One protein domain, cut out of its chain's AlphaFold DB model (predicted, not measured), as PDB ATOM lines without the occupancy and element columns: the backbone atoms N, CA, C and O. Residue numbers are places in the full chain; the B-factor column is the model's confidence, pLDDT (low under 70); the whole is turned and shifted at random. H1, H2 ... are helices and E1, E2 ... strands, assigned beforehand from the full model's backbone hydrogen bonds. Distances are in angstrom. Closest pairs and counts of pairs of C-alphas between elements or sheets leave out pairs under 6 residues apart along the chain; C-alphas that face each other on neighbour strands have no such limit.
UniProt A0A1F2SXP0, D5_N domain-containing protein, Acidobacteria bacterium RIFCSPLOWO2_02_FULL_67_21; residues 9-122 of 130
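AT A GLANCE: This is residues 9 to 122 of the 130 residues of the protein "D5_N domain-containing protein" of Acidobacteria bacterium RIFCSPLOWO2_02_FULL_67_21 (UniProt A0A1F2SXP0). You see an elongated model in three parts: a helical hairpin, H1 and H2, with H3 crosswise at one end of it; a small sheet, E1 E2 E3, in the middle; and a second small sheet, E4 E5 E6, at the far end. The 114 printed residues hold, in order, E1 E2 E3 H1 H2 H3 E4 E5 E6, mixed helices and strands, each sheet an antiparallel meander, every strand beside the one before. The whole is loose, radius of gyration of the C-alphas 18.8 A, spanning 60 by 30 by 24 A.

IN THESE COORDINATES: Find C-alpha 9 at (275.024, 180.409, 204.963), where E1, residues 9 to 11, begins; E2, 16 to 20, and E3, 25 to 27, follow. From C-alpha 32 at (263.664, 182.460, 209.063), H1 runs 27.1 A to residue 50. Next come H2, 54 to 67, 19.7 A, and H3, 70 to 81, 16.5 A. E4 is 99 to 102, E5 105 to 108, and E6 113 to 115, ending at C-alpha (269.253, 173.877, 184.065).

HOW THE PARTS SIT: In the first sheet look at N 9 and O 18, 2.9 A, and N 19 and O 26, 2.8 A. H1 only grazes it with residues 32 to 33, H3 with 77 to 81. H1 and H2 touch, closest C-alphas Ala 48 and Thr 57, 5.3 A, opposite ways at a shallow tilt of 12 degrees, H1 with residues 41 to 49 alone. H3 touches H1, about perpendicular at 83 degrees, closest C-alphas Gln 73 and Ala 37, 6.5 A, through residues 73 to 77 of H3 and 33 to 38 of H1 alone. Every O i to N i+4 pair is within hydrogen-bond range in H1, H2 and H3. In the second sheet, find N 100 and O 107, 2.9 A, and N 106 and O 115, 2.8 A; E2 and E5, for instance, are apart.

THE WHOLE: The C-alphas of Glu 54 and Arg 110 are the farthest apart, 60.4 A. The printed part has no cut; the link H3 to E4, residues 82 to 98, is long. Residues 50 to 55 stand free. Residues 49, 51 to 52 and 66 to 67 are under pLDDT 70.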
ATOM      1  N   HIS A   9     273.679 179.896 204.802       90.81
ATOM      2  CA  HIS A   9     275.024 180.409 204.963       90.81
ATOM      3  C   HIS A   9     275.027 181.608 205.902       90.81
ATOM      4  O   HIS A   9     274.067 182.375 205.977       90.81
ATOM      5  N   TYR A  10     276.133 181.789 206.611       90.50
ATOM      6  CA  TYR A  10     276.379 182.974 207.410       90.50
ATOM      7  C   TYR A  10     277.571 183.743 206.860       90.50
ATOM      8  O   TYR A  10     278.686 183.231 206.766       90.50
ATOM      9  N   CYS A  11     277.332 185.009 206.536       90.69
ATOM     10  CA  CYS A  11     278.354 185.911 206.050       90.69
ATOM     11  C   CYS A  11     278.890 186.762 207.206       90.69
ATOM     12  O   CYS A  11     278.241 187.719 207.635       90.69
ATOM     13  N   TYR A  12     280.108 186.470 207.674       88.00
ATOM     14  CA  TYR A  12     280.743 187.216 208.770       88.00
ATOM     15  C   TYR A  12     280.961 188.707 208.461       88.00
ATOM     16  O   TYR A  12     280.605 189.523 209.314       88.00
ATOM     17  N   PRO A  13     281.479 189.101 207.275       89.75
ATOM     18  CA  PRO A  13     281.662 190.517 206.946       89.75
ATOM     19  C   PRO A  13     280.353 191.313 206.937       89.75
ATOM     20  O   PRO A  13     280.301 192.418 207.473       89.75
ATOM     21  N   ALA A  14     279.283 190.737 206.381       86.31
ATOM     22  CA  ALA A  14     277.964 191.365 206.347       86.31
ATOM     23  C   ALA A  14     277.211 191.263 207.684       86.31
ATOM     24  O   ALA A  14     276.269 192.019 207.902       86.31
ATOM     25  N   LYS A  15     277.614 190.342 208.575       87.69
ATOM     26  CA  LYS A  15     276.885 189.937 209.792       87.69
ATOM     27  C   LYS A  15     275.436 189.534 209.501       87.69
ATOM     28  O   LYS A  15     274.519 189.883 210.243       87.69
ATOM     29  N   LYS A  16     275.232 188.822 208.392       89.31
ATOM     30  CA  LYS A  16     273.910 188.433 207.895       89.31
ATOM     31  C   LYS A  16     273.847 186.950 207.577       89.31
ATOM     32  O   LYS A  16     274.831 186.348 207.144       89.31
ATOM     33  N   TRP A  17     272.657 186.400 207.766       90.06
ATOM     34  CA  TRP A  17     272.295 185.072 207.300       90.06
ATOM     35  C   TRP A  17     271.758 185.142 205.877       90.06
ATOM     36  O   TRP A  17     271.029 186.070 205.528       90.06
ATOM     37  N   TYR A  18     272.100 184.132 205.093       91.25
ATOM     38  CA  TYR A  18     271.586 183.883 203.760       91.25
ATOM     39  C   TYR A  18     270.893 182.526 203.758       91.25
ATOM     40  O   TYR A  18     271.404 181.561 204.328       91.25
ATOM     41  N   VAL A  19     269.726 182.457 203.132       91.06
ATOM     42  CA  VAL A  19     268.909 181.248 203.026       91.06
ATOM     43  C   VAL A  19     268.612 180.991 201.556       91.06
ATOM     44  O   VAL A  19     268.326 181.922 200.800       91.06
ATOM     45  N   TRP A  20     268.695 179.729 201.157       89.94
ATOM     46  CA  TRP A  20     268.334 179.284 199.819       89.94
ATOM     47  C   TRP A  20     266.809 179.258 199.650       89.94
ATOM     48  O   TRP A  20     266.116 178.552 200.383       89.94
ATOM     49  N   ASP A  21     266.277 179.999 198.674       86.31
ATOM     50  CA  ASP A  21     264.831 180.129 198.421       86.31
ATOM     51  C   ASP A  21     264.291 179.176 197.333       86.31
ATOM     52  O   ASP A  21     263.186 179.368 196.833       86.31
ATOM     53  N   ALA A  22     265.060 178.132 197.000       86.38
ATOM     54  CA  ALA A  22     264.899 177.216 195.861       86.38
ATOM     55  C   ALA A  22     265.434 177.735 194.514       86.38
ATOM     56  O   ALA A  22     265.708 176.913 193.636       86.38
ATOM     57  N   VAL A  23     265.642 179.045 194.356       87.81
ATOM     58  CA  VAL A  23     266.116 179.650 193.099       87.81
ATOM     59  C   VAL A  23     267.439 180.398 193.280       87.81
ATOM     60  O   VAL A  23     268.296 180.331 192.398       87.81
ATOM     61  N   ARG A  24     267.613 181.091 194.408       90.81
ATOM     62  CA  ARG A  24     268.782 181.901 194.759       90.81
ATOM     63  C   ARG A  24     269.032 181.944 196.268       90.81
ATOM     64  O   ARG A  24     268.199 181.562 197.091       90.81
ATOM     65  N   TRP A  25     270.181 182.496 196.631       92.25
ATOM     66  CA  TRP A  25     270.495 182.888 197.997       92.25
ATOM     67  C   TRP A  25     269.924 184.272 198.306       92.25
ATOM     68  O   TRP A  25     270.230 185.254 197.627       92.25
ATOM     69  N   CYS A  26     269.112 184.348 199.358       90.19
ATOM     70  CA  CYS A  26     268.483 185.575 199.836       90.19
ATOM     71  C   CYS A  26     268.923 185.889 201.262       90.19
ATOM     72  O   CYS A  26     269.051 184.991 202.089       90.19
ATOM     73  N   GLU A  27     269.099 187.173 201.575       91.00
ATOM     74  CA  GLU A  27     269.284 187.605 202.961       91.00
ATOM     75  C   GLU A  27     268.056 187.231 203.807       91.00
ATOM     76  O   GLU A  27     266.911 187.446 203.392       91.00
ATOM     77  N   ASP A  28     268.283 186.720 205.017       84.81
ATOM     78  CA  ASP A  28     267.212 186.447 205.973       84.81
ATOM     79  C   ASP A  28     266.678 187.742 206.602       84.81
ATOM     80  O   ASP A  28     266.978 188.090 207.743       84.81
ATOM     81  N   ASN A  29     265.842 188.456 205.852       76.69
ATOM     82  CA  ASN A  29     265.119 189.629 206.351       76.69
ATOM     83  C   ASN A  29     263.831 189.252 207.105       76.69
ATOM     84  O   ASN A  29     263.219 190.092 207.761       76.69
ATOM     85  N   GLY A  30     263.399 187.990 207.008       72.00
ATOM     86  CA  GLY A  30     262.125 187.508 207.544       72.00
ATOM     87  C   GLY A  30     262.230 186.802 208.894       72.00
ATOM     88  O   GLY A  30     261.212 186.302 209.380       72.00
ATOM     89  N   GLY A  31     263.424 186.690 209.480       75.06
ATOM     90  CA  GLY A  31     263.661 185.948 210.723       75.06
ATOM     91  C   GLY A  31     263.458 184.435 210.574       75.06
ATOM     92  O   GLY A  31     263.026 183.770 211.523       75.06
ATOM     93  N   VAL A  32     263.717 183.893 209.383       78.50
ATOM     94  CA  VAL A  32     263.664 182.460 209.063       78.50
ATOM     95  C   VAL A  32     264.598 181.682 209.984       78.50
ATOM     96  O   VAL A  32     264.174 180.687 210.567       78.50
ATOM     97  N   MET A  33     265.814 182.178 210.217       79.81
ATOM     98  CA  MET A  33     266.790 181.535 211.098       79.81
ATOM     99  C   MET A  33     266.337 181.518 212.558       79.81
ATOM    100  O   MET A  33     266.511 180.521 213.258       79.81
ATOM    101  N   GLY A  34     265.670 182.584 213.012       76.12
ATOM    102  CA  GLY A  34     265.068 182.627 214.345       76.12
ATOM    103  C   GLY A  34     263.934 181.608 214.516       76.12
ATOM    104  O   GLY A  34     263.805 180.994 215.575       76.12
ATOM    105  N   ARG A  35     263.121 181.387 213.472       79.00
ATOM    106  CA  ARG A  35     262.095 180.328 213.470       79.00
ATOM    107  C   ARG A  35     262.713 178.933 213.410       79.00
ATOM    108  O   ARG A  35     262.285 178.075 214.177       79.00
ATOM    109  N   ALA A  36     263.738 178.727 212.586       77.81
ATOM    110  CA  ALA A  36     264.451 177.456 212.484       77.81
ATOM    111  C   ALA A  36     265.082 177.055 213.830       77.81
ATOM    112  O   ALA A  36     264.889 175.932 214.289       77.81
ATOM    113  N   ALA A  37     265.733 177.991 214.530       76.50
ATOM    114  CA  ALA A  37     266.263 177.756 215.876       76.50
ATOM    115  C   ALA A  37     265.170 177.314 216.870       76.50
ATOM    116  O   ALA A  37     265.362 176.362 217.628       76.50
ATOM    117  N   LYS A  38     263.991 177.953 216.843       77.19
ATOM    118  CA  LYS A  38     262.845 177.538 217.675       77.19
ATOM    119  C   LYS A  38     262.348 176.143 217.303       77.19
ATOM    120  O   LYS A  38     262.065 175.348 218.195       77.19
ATOM    121  N   GLN A  39     262.262 175.840 216.011       80.25
ATOM    122  CA  GLN A  39     261.810 174.540 215.524       80.25
ATOM    123  C   GLN A  39     262.743 173.409 215.973       80.25
ATOM    124  O   GLN A  39     262.257 172.400 216.474       80.25
ATOM    125  N   VAL A  40     264.063 173.603 215.915       78.75
ATOM    126  CA  VAL A  40     265.044 172.619 216.411       78.75
ATOM    127  C   VAL A  40     264.827 172.303 217.895       78.75
ATOM    128  O   VAL A  40     264.900 171.145 218.305       78.75
ATOM    129  N   VAL A  41     264.526 173.318 218.711       76.69
ATOM    130  CA  VAL A  41     264.224 173.125 220.140       76.69
ATOM    131  C   VAL A  41     262.926 172.332 220.334       76.69
ATOM    132  O   VAL A  41     262.869 171.472 221.215       76.69
ATOM    133  N   HIS A  42     261.900 172.587 219.516       79.81
ATOM    134  CA  HIS A  42     260.650 171.824 219.538       79.81
ATOM    135  C   HIS A  42     260.857 170.360 219.130       79.81
ATOM    136  O   HIS A  42     260.448 169.471 219.870       79.81
ATOM    137  N   GLU A  43     261.564 170.098 218.032       78.69
ATOM    138  CA  GLU A  43     261.849 168.734 217.570       78.69
ATOM    139  C   GLU A  43     262.673 167.939 218.592       78.69
ATOM    140  O   GLU A  43     262.405 166.762 218.834       78.69
ATOM    141  N   LEU A  44     263.663 168.571 219.234       75.38
ATOM    142  CA  LEU A  44     264.449 167.905 220.273       75.38
ATOM    143  C   LEU A  44     263.589 167.541 221.488       75.38
ATOM    144  O   LEU A  44     263.763 166.465 222.059       75.38
ATOM    145  N   ARG A  45     262.663 168.425 221.877       74.31
ATOM    146  CA  ARG A  45     261.706 168.160 222.956       74.31
ATOM    147  C   ARG A  45     260.814 166.970 222.618       74.31
ATOM    148  O   ARG A  45     260.623 166.108 223.470       74.31
ATOM    149  N   ASP A  46     260.285 166.923 221.403       78.19
ATOM    150  CA  ASP A  46     259.343 165.879 221.003       78.19
ATOM    151  C   ASP A  46     260.051 164.509 220.960       78.19
ATOM    152  O   ASP A  46     259.588 163.551 221.579       78.19
ATOM    153  N   ARG A  47     261.272 164.451 220.405       74.56
ATOM    154  CA  ARG A  47     262.123 163.242 220.426       74.56
ATOM    155  C   ARG A  47     262.521 162.785 221.830       74.56
ATOM    156  O   ARG A  47     262.757 161.600 222.045       74.56
ATOM    157  N   ALA A  48     262.648 163.710 222.780       72.56
ATOM    158  CA  ALA A  48     262.943 163.368 224.168       72.56
ATOM    159  C   ALA A  48     261.777 162.639 224.835       72.56
ATOM    160  O   ALA A  48     262.007 161.663 225.545       72.56
ATOM    161  N   GLY A  49     260.546 163.089 224.572       69.38
ATOM    162  CA  GLY A  49     259.337 162.462 225.104       69.38
ATOM    163  C   GLY A  49     259.123 161.039 224.584       69.38
ATOM    164  O   GLY A  49     258.649 160.183 225.324       69.38
ATOM    165  N   GLU A  50     259.535 160.760 223.345       71.75
ATOM    166  CA  GLU A  50     259.448 159.423 222.739       71.75
ATOM    167  C   GLU A  50     260.444 158.413 223.332       71.75
ATOM    168  O   GLU A  50     260.199 157.211 223.295       71.75
ATOM    169  N   ALA A  51     261.564 158.876 223.901       65.12
ATOM    170  CA  ALA A  51     262.632 158.001 224.391       65.12
ATOM    171  C   ALA A  51     262.300 157.272 225.712       65.12
ATOM    172  O   ALA A  51     263.074 156.414 226.131       65.12
ATOM    173  N   GLY A  52     261.184 157.601 226.377       65.94
ATOM    174  CA  GLY A  52     260.686 156.893 227.569       65.94
ATOM    175  C   GLY A  52     261.537 157.034 228.842       65.94
ATOM    176  O   GLY A  52     261.217 156.431 229.862       65.94
ATOM    177  N   ASP A  53     262.609 157.826 228.803       78.56
ATOM    178  CA  ASP A  53     263.493 158.107 229.938       78.56
ATOM    179  C   ASP A  53     263.054 159.416 230.614       78.56
ATOM    180  O   ASP A  53     263.293 160.513 230.097       78.56
ATOM    181  N   GLU A  54     262.366 159.314 231.756       75.81
ATOM    182  CA  GLU A  54     261.819 160.470 232.482       75.81
ATOM    183  C   GLU A  54     262.892 161.472 232.926       75.81
ATOM    184  O   GLU A  54     262.657 162.685 232.900       75.81
ATOM    185  N   GLU A  55     264.073 160.994 233.326       76.44
ATOM    186  CA  GLU A  55     265.148 161.861 233.813       76.44
ATOM    187  C   GLU A  55     265.763 162.640 232.647       76.44
ATOM    188  O   GLU A  55     265.930 163.864 232.701       76.44
ATOM    189  N   ARG A  56     265.990 161.957 231.524       72.38
ATOM    190  CA  ARG A  56     266.471 162.577 230.286       72.38
ATOM    191  C   ARG A  56     265.442 163.542 229.694       72.38
ATOM    192  O   ARG A  56     265.807 164.627 229.241       72.38
ATOM    193  N   THR A  57     264.156 163.209 229.788       73.81
ATOM    194  CA  THR A  57     263.044 164.080 229.379       73.81
ATOM    195  C   THR A  57     263.007 165.362 230.210       73.81
ATOM    196  O   THR A  57     262.937 166.458 229.648       73.81
ATOM    197  N   LYS A  58     263.135 165.273 231.543       78.00
ATOM    198  CA  LYS A  58     263.218 166.451 232.426       78.00
ATOM    199  C   LYS A  58     264.417 167.338 232.095       78.00
ATOM    200  O   LYS A  58     264.279 168.564 232.058       78.00
ATOM    201  N   GLN A  59     265.580 166.745 231.828       77.81
ATOM    202  CA  GLN A  59     266.783 167.494 231.455       77.81
ATOM    203  C   GLN A  59     266.613 168.215 230.113       77.81
ATOM    204  O   GLN A  59     266.943 169.400 230.012       77.81
ATOM    205  N   ILE A  60     266.030 167.547 229.114       72.88
ATOM    206  CA  ILE A  60     265.781 168.140 227.796       72.88
ATOM    207  C   ILE A  60     264.714 169.235 227.877       72.88
ATOM    208  O   ILE A  60     264.907 170.294 227.293       72.88
ATOM    209  N   LEU A  61     263.644 169.060 228.657       73.19
ATOM    210  CA  LEU A  61     262.637 170.106 228.880       73.19
ATOM    211  C   LEU A  61     263.229 171.341 229.567       73.19
ATOM    212  O   LEU A  61     262.959 172.472 229.159       73.19
ATOM    213  N   LYS A  62     264.082 171.143 230.579       77.75
ATOM    214  CA  LYS A  62     264.784 172.238 231.263       77.75
ATOM    215  C   LYS A  62     265.744 172.969 230.324       77.75
ATOM    216  O   LYS A  62     265.850 174.194 230.389       77.75
ATOM    217  N   TRP A  63     266.436 172.234 229.457       72.38
ATOM    218  CA  TRP A  63     267.298 172.808 228.426       72.38
ATOM    219  C   TRP A  63     266.480 173.568 227.372       72.38
ATOM    220  O   TRP A  63     266.763 174.735 227.113       72.38
ATOM    221  N   ALA A  64     265.396 172.979 226.869       71.00
ATOM    222  CA  ALA A  64     264.498 173.591 225.895       71.00
ATOM    223  C   ALA A  64     263.890 174.899 226.420       71.00
ATOM    224  O   ALA A  64     263.894 175.905 225.715       71.00
ATOM    225  N   HIS A  65     263.447 174.929 227.681       71.50
ATOM    226  CA  HIS A  65     262.941 176.146 228.319       71.50
ATOM    227  C   HIS A  65     264.021 177.239 228.425       71.50
ATOM    228  O   HIS A  65     263.727 178.422 228.269       71.50
ATOM    229  N   LYS A  66     265.291 176.879 228.658       69.00
ATOM    230  CA  LYS A  66     266.401 177.851 228.637       69.00
ATOM    231  C   LYS A  66     266.665 178.385 227.225       69.00
ATOM    232  O   LYS A  66     266.901 179.586 227.065       69.00
ATOM    233  N   CYS A  67     266.570 177.526 226.212       66.00
ATOM    234  CA  CYS A  67     266.783 177.870 224.803       66.00
ATOM    235  C   CYS A  67     265.695 178.765 224.191       66.00
ATOM    236  O   CYS A  67     265.879 179.287 223.095       66.00
ATOM    237  N   GLN A  68     264.580 178.994 224.890       70.38
ATOM    238  CA  GLN A  68     263.527 179.906 224.436       70.38
ATOM    239  C   GLN A  68     263.849 181.391 224.672       70.38
ATOM    240  O   GLN A  68     263.182 182.251 224.098       70.38
ATOM    241  N   SER A  69     264.870 181.710 225.475       74.38
ATOM    242  CA  SER A  69     265.319 183.095 225.669       74.38
ATOM    243  C   SER A  69     266.034 183.649 224.428       74.38
ATOM    244  O   SER A  69     266.767 182.923 223.755       74.38
ATOM    245  N   ALA A  70     265.872 184.949 224.149       70.75
ATOM    246  CA  ALA A  70     266.521 185.615 223.010       70.75
ATOM    247  C   ALA A  70     268.054 185.452 223.032       70.75
ATOM    248  O   ALA A  70     268.658 185.141 222.011       70.75
ATOM    249  N   ALA A  71     268.665 185.550 224.217       73.50
ATOM    250  CA  ALA A  71     270.103 185.360 224.398       73.50
ATOM    251  C   ALA A  71     270.575 183.942 224.025       73.50
ATOM    252  O   ALA A  71     271.663 183.772 223.481       73.50
ATOM    253  N   GLN A  72     269.768 182.909 224.295       74.94
ATOM    254  CA  GLN A  72     270.122 181.538 223.922       74.94
ATOM    255  C   GLN A  72     269.850 181.232 222.451       74.94
ATOM    256  O   GLN A  72     270.589 180.460 221.851       74.94
ATOM    257  N   GLN A  73     268.834 181.854 221.851       76.00
ATOM    258  CA  GLN A  73     268.626 181.784 220.401       76.00
ATOM    259  C   GLN A  73     269.815 182.394 219.660       76.00
ATOM    260  O   GLN A  73     270.330 181.795 218.721       76.00
ATOM    261  N   GLU A  74     270.306 183.537 220.135       76.94
ATOM    262  CA  GLU A  74     271.508 184.164 219.601       76.94
ATOM    263  C   GLU A  74     272.750 183.288 219.811       76.94
ATOM    264  O   GLU A  74     273.523 183.092 218.876       76.94
ATOM    265  N   ALA A  75     272.920 182.689 220.995       80.38
ATOM    266  CA  ALA A  75     274.021 181.762 221.257       80.38
ATOM    267  C   ALA A  75     273.974 180.522 220.346       80.38
ATOM    268  O   ALA A  75     275.004 180.123 219.804       80.38
ATOM    269  N   MET A  76     272.789 179.940 220.132       80.88
ATOM    270  CA  MET A  76     272.592 178.796 219.238       80.88
ATOM    271  C   MET A  76     272.937 179.155 217.790       80.88
ATOM    272  O   MET A  76     273.683 178.424 217.143       80.88
ATOM    273  N   LEU A  77     272.443 180.293 217.297       82.81
ATOM    274  CA  LEU A  77     272.775 180.774 215.957       82.81
ATOM    275  C   LEU A  77     274.274 181.061 215.831       82.81
ATOM    276  O   LEU A  77     274.884 180.667 214.845       82.81
ATOM    277  N   LYS A  78     274.892 181.666 216.847       82.94
ATOM    278  CA  LYS A  78     276.328 181.965 216.863       82.94
ATOM    279  C   LYS A  78     277.196 180.709 216.785       82.94
ATOM    280  O   LYS A  78     278.206 180.729 216.090       82.94
ATOM    281  N   LEU A  79     276.809 179.636 217.478       83.62
ATOM    282  CA  LEU A  79     277.477 178.338 217.364       83.62
ATOM    283  C   LEU A  79     277.284 177.744 215.964       83.62
ATOM    284  O   LEU A  79     278.247 177.282 215.361       83.62
ATOM    285  N   ALA A  80     276.073 177.840 215.408       82.94
ATOM    286  CA  ALA A  80     275.802 177.374 214.052       82.94
ATOM    287  C   ALA A  80     276.643 178.118 212.997       82.94
ATOM    288  O   ALA A  80     277.140 177.488 212.073       82.94
ATOM    289  N   CYS A  81     276.882 179.428 213.142       83.88
ATOM    290  CA  CYS A  81     277.718 180.189 212.201       83.88
ATOM    291  C   CYS A  81     279.139 179.621 212.038       83.88
ATOM    292  O   CYS A  81     279.738 179.804 210.981       83.88
ATOM    293  N   SER A  82     279.686 178.989 213.085       82.31
ATOM    294  CA  SER A  82     281.048 178.440 213.082       82.31
ATOM    295  C   SER A  82     281.158 177.018 212.533       82.31
ATOM    296  O   SER A  82     282.272 176.518 212.391       82.31
ATOM    297  N   GLU A  83     280.038 176.359 212.236       84.19
ATOM    298  CA  GLU A  83     280.069 175.001 211.697       84.19
ATOM    299  C   GLU A  83     280.647 174.986 210.267       84.19
ATOM    300  O   GLU A  83     280.334 175.867 209.452       84.19
ATOM    301  N   PRO A  84     281.475 173.981 209.922       79.44
ATOM    302  CA  PRO A  84     282.033 173.845 208.581       79.44
ATOM    303  C   PRO A  84     280.943 173.828 207.501       79.44
ATOM    304  O   PRO A  84     279.969 173.085 207.597       79.44
ATOM    305  N   GLY A  85     281.124 174.636 206.455       82.00
ATOM    306  CA  GLY A  85     280.174 174.752 205.343       82.00
ATOM    307  C   GLY A  85     279.059 175.780 205.550       82.00
ATOM    308  O   GLY A  85     278.382 176.106 204.585       82.00
ATOM    309  N   ILE A  86     278.895 176.351 206.751       86.56
ATOM    310  CA  ILE A  86     277.925 177.435 206.984       86.56
ATOM    311  C   ILE A  86     278.553 178.801 206.700       86.56
ATOM    312  O   ILE A  86     277.903 179.669 206.120       86.56
ATOM    313  N   SER A  87     279.814 179.010 207.070       88.69
ATOM    314  CA  SER A  87     280.503 180.279 206.822       88.69
ATOM    315  C   SER A  87     280.732 180.526 205.328       88.69
ATOM    316  O   SER A  87     281.281 179.657 204.651       88.69
ATOM    317  N   ILE A  88     280.403 181.726 204.852       90.81
ATOM    318  CA  ILE A  88     280.656 182.172 203.474       90.81
ATOM    319  C   ILE A  88     281.202 183.604 203.453       90.81
ATOM    320  O   ILE A  88     280.957 184.383 204.387       90.81
ATOM    321  N   LEU A  89     281.929 183.976 202.400       90.31
ATOM    322  CA  LEU A  89     282.325 185.358 202.153       90.31
ATOM    323  C   LEU A  89     281.391 186.023 201.129       90.31
ATOM    324  O   LEU A  89     280.864 185.352 200.245       90.31
ATOM    325  N   PRO A  90     281.208 187.359 201.186       90.06
ATOM    326  CA  PRO A  90     280.415 188.074 200.186       90.06
ATOM    327  C   PRO A  90     280.895 187.842 198.747       90.06
ATOM    328  O   PRO A  90     280.100 187.886 197.820       90.06
ATOM    329  N   GLU A  91     282.198 187.621 198.573       91.69
ATOM    330  CA  GLU A  91     282.866 187.394 197.286       91.69
ATOM    331  C   GLU A  91     282.675 185.981 196.717       91.69
ATOM    332  O   GLU A  91     282.968 185.757 195.542       91.69
ATOM    333  N   ASP A  92     282.179 185.037 197.520       91.62
ATOM    334  CA  ASP A  92     281.817 183.706 197.030       91.62
ATOM    335  C   ASP A  92     280.476 183.737 196.281       91.62
ATOM    336  O   ASP A  92     280.247 182.929 195.380       91.62
ATOM    337  N   PHE A  93     279.604 184.695 196.616       92.31
ATOM    338  CA  PHE A  93     278.345 184.907 195.917       92.31
ATOM    339  C   PHE A  93     278.554 185.550 194.544       92.31
ATOM    340  O   PHE A  93     279.340 186.484 194.384       92.31
ATOM    341  N   ASP A  94     277.799 185.074 193.551       91.75
ATOM    342  CA  ASP A  94     277.849 185.532 192.154       91.75
ATOM    343  C   ASP A  94     279.275 185.538 191.554       91.75
ATOM    344  O   ASP A  94     279.593 186.358 190.688       91.75
ATOM    345  N   ARG A  95     280.152 184.637 192.021       93.25
ATOM    346  CA  ARG A  95     281.559 184.572 191.600       93.25
ATOM    347  C   ARG A  95     281.734 184.163 190.136       93.25
ATOM    348  O   ARG A  95     282.678 184.611 189.484       93.25
ATOM    349  N   ASP A  96     280.865 183.294 189.622       92.12
ATOM    350  CA  ASP A  96     280.914 182.854 188.226       92.12
ATOM    351  C   ASP A  96     280.072 183.767 187.327       92.12
ATOM    352  O   ASP A  96     278.856 183.621 187.210       92.12
ATOM    353  N   SER A  97     280.744 184.685 186.629       90.50
ATOM    354  CA  SER A  97     280.112 185.618 185.688       90.50
ATOM    355  C   SER A  97     279.456 184.951 184.470       90.50
ATOM    356  O   SER A  97     278.780 185.635 183.702       90.50
ATOM    357  N   TRP A  98     279.676 183.651 184.242       93.31
ATOM    358  CA  TRP A  98     279.031 182.900 183.162       93.31
ATOM    359  C   TRP A  98     277.738 182.212 183.595       93.31
ATOM    360  O   TRP A  98     277.051 181.652 182.739       93.31
ATOM    361  N   LEU A  99     277.386 182.260 184.879       93.94
ATOM    362  CA  LEU A  99     276.103 181.784 185.370       93.94
ATOM    363  C   LEU A  99     275.122 182.951 185.452       93.94
ATOM    364  O   LEU A  99     275.325 183.920 186.181       93.94
ATOM    365  N   LEU A 100     274.033 182.847 184.698       93.19
ATOM    366  CA  LEU A 100     272.934 183.797 184.746       93.19
ATOM    367  C   LEU A 100     271.764 183.172 185.503       93.19
ATOM    368  O   LEU A 100     271.121 182.245 185.008       93.19
ATOM    369  N   GLY A 101     271.478 183.694 186.691       92.38
ATOM    370  CA  GLY A 101     270.287 183.321 187.446       92.38
ATOM    371  C   GLY A 101     269.012 183.849 186.788       92.38
ATOM    372  O   GLY A 101     268.945 185.016 186.404       92.38
ATOM    373  N   LEU A 102     267.994 183.001 186.683       92.06
ATOM    374  CA  LEU A 102     266.658 183.292 186.160       92.06
ATOM    375  C   LEU A 102     265.604 182.793 187.168       92.06
ATOM    376  O   LEU A 102     265.876 181.852 187.915       92.06
ATOM    377  N   PRO A 103     264.374 183.344 187.188       89.56
ATOM    378  CA  PRO A 103     263.336 182.892 188.123       89.56
ATOM    379  C   PRO A 103     262.997 181.397 188.009       89.56
ATOM    380  O   PRO A 103     262.523 180.787 188.962       89.56
ATOM    381  N   ASN A 104     263.229 180.802 186.838       90.12
ATOM    382  CA  ASN A 104     262.942 179.404 186.536       90.12
ATOM    383  C   ASN A 104     264.184 178.494 186.515       90.12
ATOM    384  O   ASN A 104     264.036 177.301 186.243       90.12
ATOM    385  N   GLY A 105     265.393 179.011 186.759       91.31
ATOM    386  CA  GLY A 105     266.616 178.209 186.703       91.31
ATOM    387  C   GLY A 105     267.897 179.021 186.531       91.31
ATOM    388  O   GLY A 105     267.916 180.235 186.678       91.31
ATOM    389  N   THR A 106     268.972 178.345 186.142       93.88
ATOM    390  CA  THR A 106     270.268 178.955 185.830       93.88
ATOM    391  C   THR A 106     270.616 178.687 184.369       93.88
ATOM    392  O   THR A 106     270.558 177.545 183.902       93.88
ATOM    393  N   LEU A 107     271.010 179.733 183.641       93.88
ATOM    394  CA  LEU A 107     271.557 179.636 182.289       93.88
ATOM    395  C   LEU A 107     273.083 179.748 182.338       93.88
ATOM    396  O   LEU A 107     273.626 180.766 182.760       93.88
ATOM    397  N   GLU A 108     273.782 178.723 181.856       94.69
ATOM    398  CA  GLU A 108     275.229 178.772 181.661       94.69
ATOM    399  C   GLU A 108     275.543 179.410 180.303       94.69
ATOM    400  O   GLU A 108     275.316 178.828 179.242       94.69
ATOM    401  N   LEU A 109     276.084 180.624 180.323       92.44
ATOM    402  CA  LEU A 109     276.287 181.454 179.136       92.44
ATOM    403  C   LEU A 109     277.368 180.907 178.188       92.44
ATOM    404  O   LEU A 109     277.303 181.147 176.980       92.44
ATOM    405  N   ARG A 110     278.342 180.144 178.706       92.44
ATOM    406  CA  ARG A 110     279.405 179.510 177.900       92.44
ATOM    407  C   ARG A 110     278.872 178.396 177.013       92.44
ATOM    408  O   ARG A 110     279.184 178.345 175.827       92.44
ATOM    409  N   THR A 111     278.088 177.503 177.603       93.00
ATOM    410  CA  THR A 111     277.561 176.307 176.936       93.00
ATOM    411  C   THR A 111     276.181 176.553 176.333       93.00
ATOM    412  O   THR A 111     275.731 175.770 175.502       93.00
ATOM    413  N   ARG A 112     275.524 177.657 176.720       92.50
ATOM    414  CA  ARG A 112     274.123 177.987 176.417       92.50
ATOM    415  C   ARG A 112     273.157 176.926 176.942       92.50
ATOM    416  O   ARG A 112     272.099 176.700 176.357       92.50
ATOM    417  N   THR A 113     273.525 176.286 178.048       94.31
ATOM    418  CA  THR A 113     272.724 175.230 178.665       94.31
ATOM    419  C   THR A 113     271.884 175.808 179.786       94.31
ATOM    420  O   THR A 113     272.396 176.470 180.689       94.31
ATOM    421  N   PHE A 114     270.586 175.536 179.738       94.19
ATOM    422  CA  PHE A 114     269.661 175.869 180.809       94.19
ATOM    423  C   PHE A 114     269.473 174.664 181.732       94.19
ATOM    424  O   PHE A 114     269.298 173.537 181.265       94.19
ATOM    425  N   ARG A 115     269.491 174.901 183.043       93.25
ATOM    426  CA  ARG A 115     269.253 173.877 184.065       93.25
ATOM    427  C   ARG A 115     268.522 174.455 185.270       93.25
ATOM    428  O   ARG A 115     268.479 175.665 185.453       93.25
ATOM    429  N   SER A 116     267.988 173.582 186.119       92.69
ATOM    430  CA  SER A 116     267.443 173.990 187.417       92.69
ATOM    431  C   SER A 116     268.510 174.674 188.275       92.69
ATOM    432  O   SER A 116     269.688 174.289 188.233       92.69
ATOM    433  N   SER A 117     268.075 175.670 189.050       91.19
ATOM    434  CA  SER A 117     268.917 176.383 190.008       91.19
ATOM    435  C   SER A 117     269.504 175.428 191.034       91.19
ATOM    436  O   SER A 117     268.857 174.463 191.451       91.19
ATOM    437  N   ARG A 118     270.740 175.704 191.439       90.75
ATOM    438  CA  ARG A 118     271.470 174.896 192.408       90.75
ATOM    439  C   ARG A 118     272.038 175.779 193.516       90.75
ATOM    440  O   ARG A 118     272.626 176.809 193.186       90.75
ATOM    441  N   PRO A 119     271.931 175.375 194.795       89.62
ATOM    442  CA  PRO A 119     272.556 176.101 195.900       89.62
ATOM    443  C   PRO A 119     274.062 176.285 195.691       89.62
ATOM    444  O   PRO A 119     274.605 177.335 196.022       89.62
ATOM    445  N   GLU A 120     274.712 175.290 195.078       90.12
ATOM    446  CA  GLU A 120     276.155 175.288 194.810       90.12
ATOM    447  C   GLU A 120     276.610 176.394 193.845       90.12
ATOM    448  O   GLU A 120     277.788 176.737 193.836       90.12
ATOM    449  N   ASP A 121     275.697 176.969 193.053       90.62
ATOM    450  CA  ASP A 121     276.024 178.060 192.128       90.62
ATOM    451  C   ASP A 121     276.251 179.393 192.860       90.62
ATOM    452  O   ASP A 121     276.759 180.340 192.263       90.62
ATOM    453  N   LEU A 122     275.847 179.485 194.137       91.94
ATOM    454  CA  LEU A 122     275.988 180.677 194.982       91.94
ATOM    455  C   LEU A 122     275.452 181.964 194.322       91.94
ATOM    456  O   LEU A 122     275.969 183.060 194.520       91.94
TER     457      LEU A 122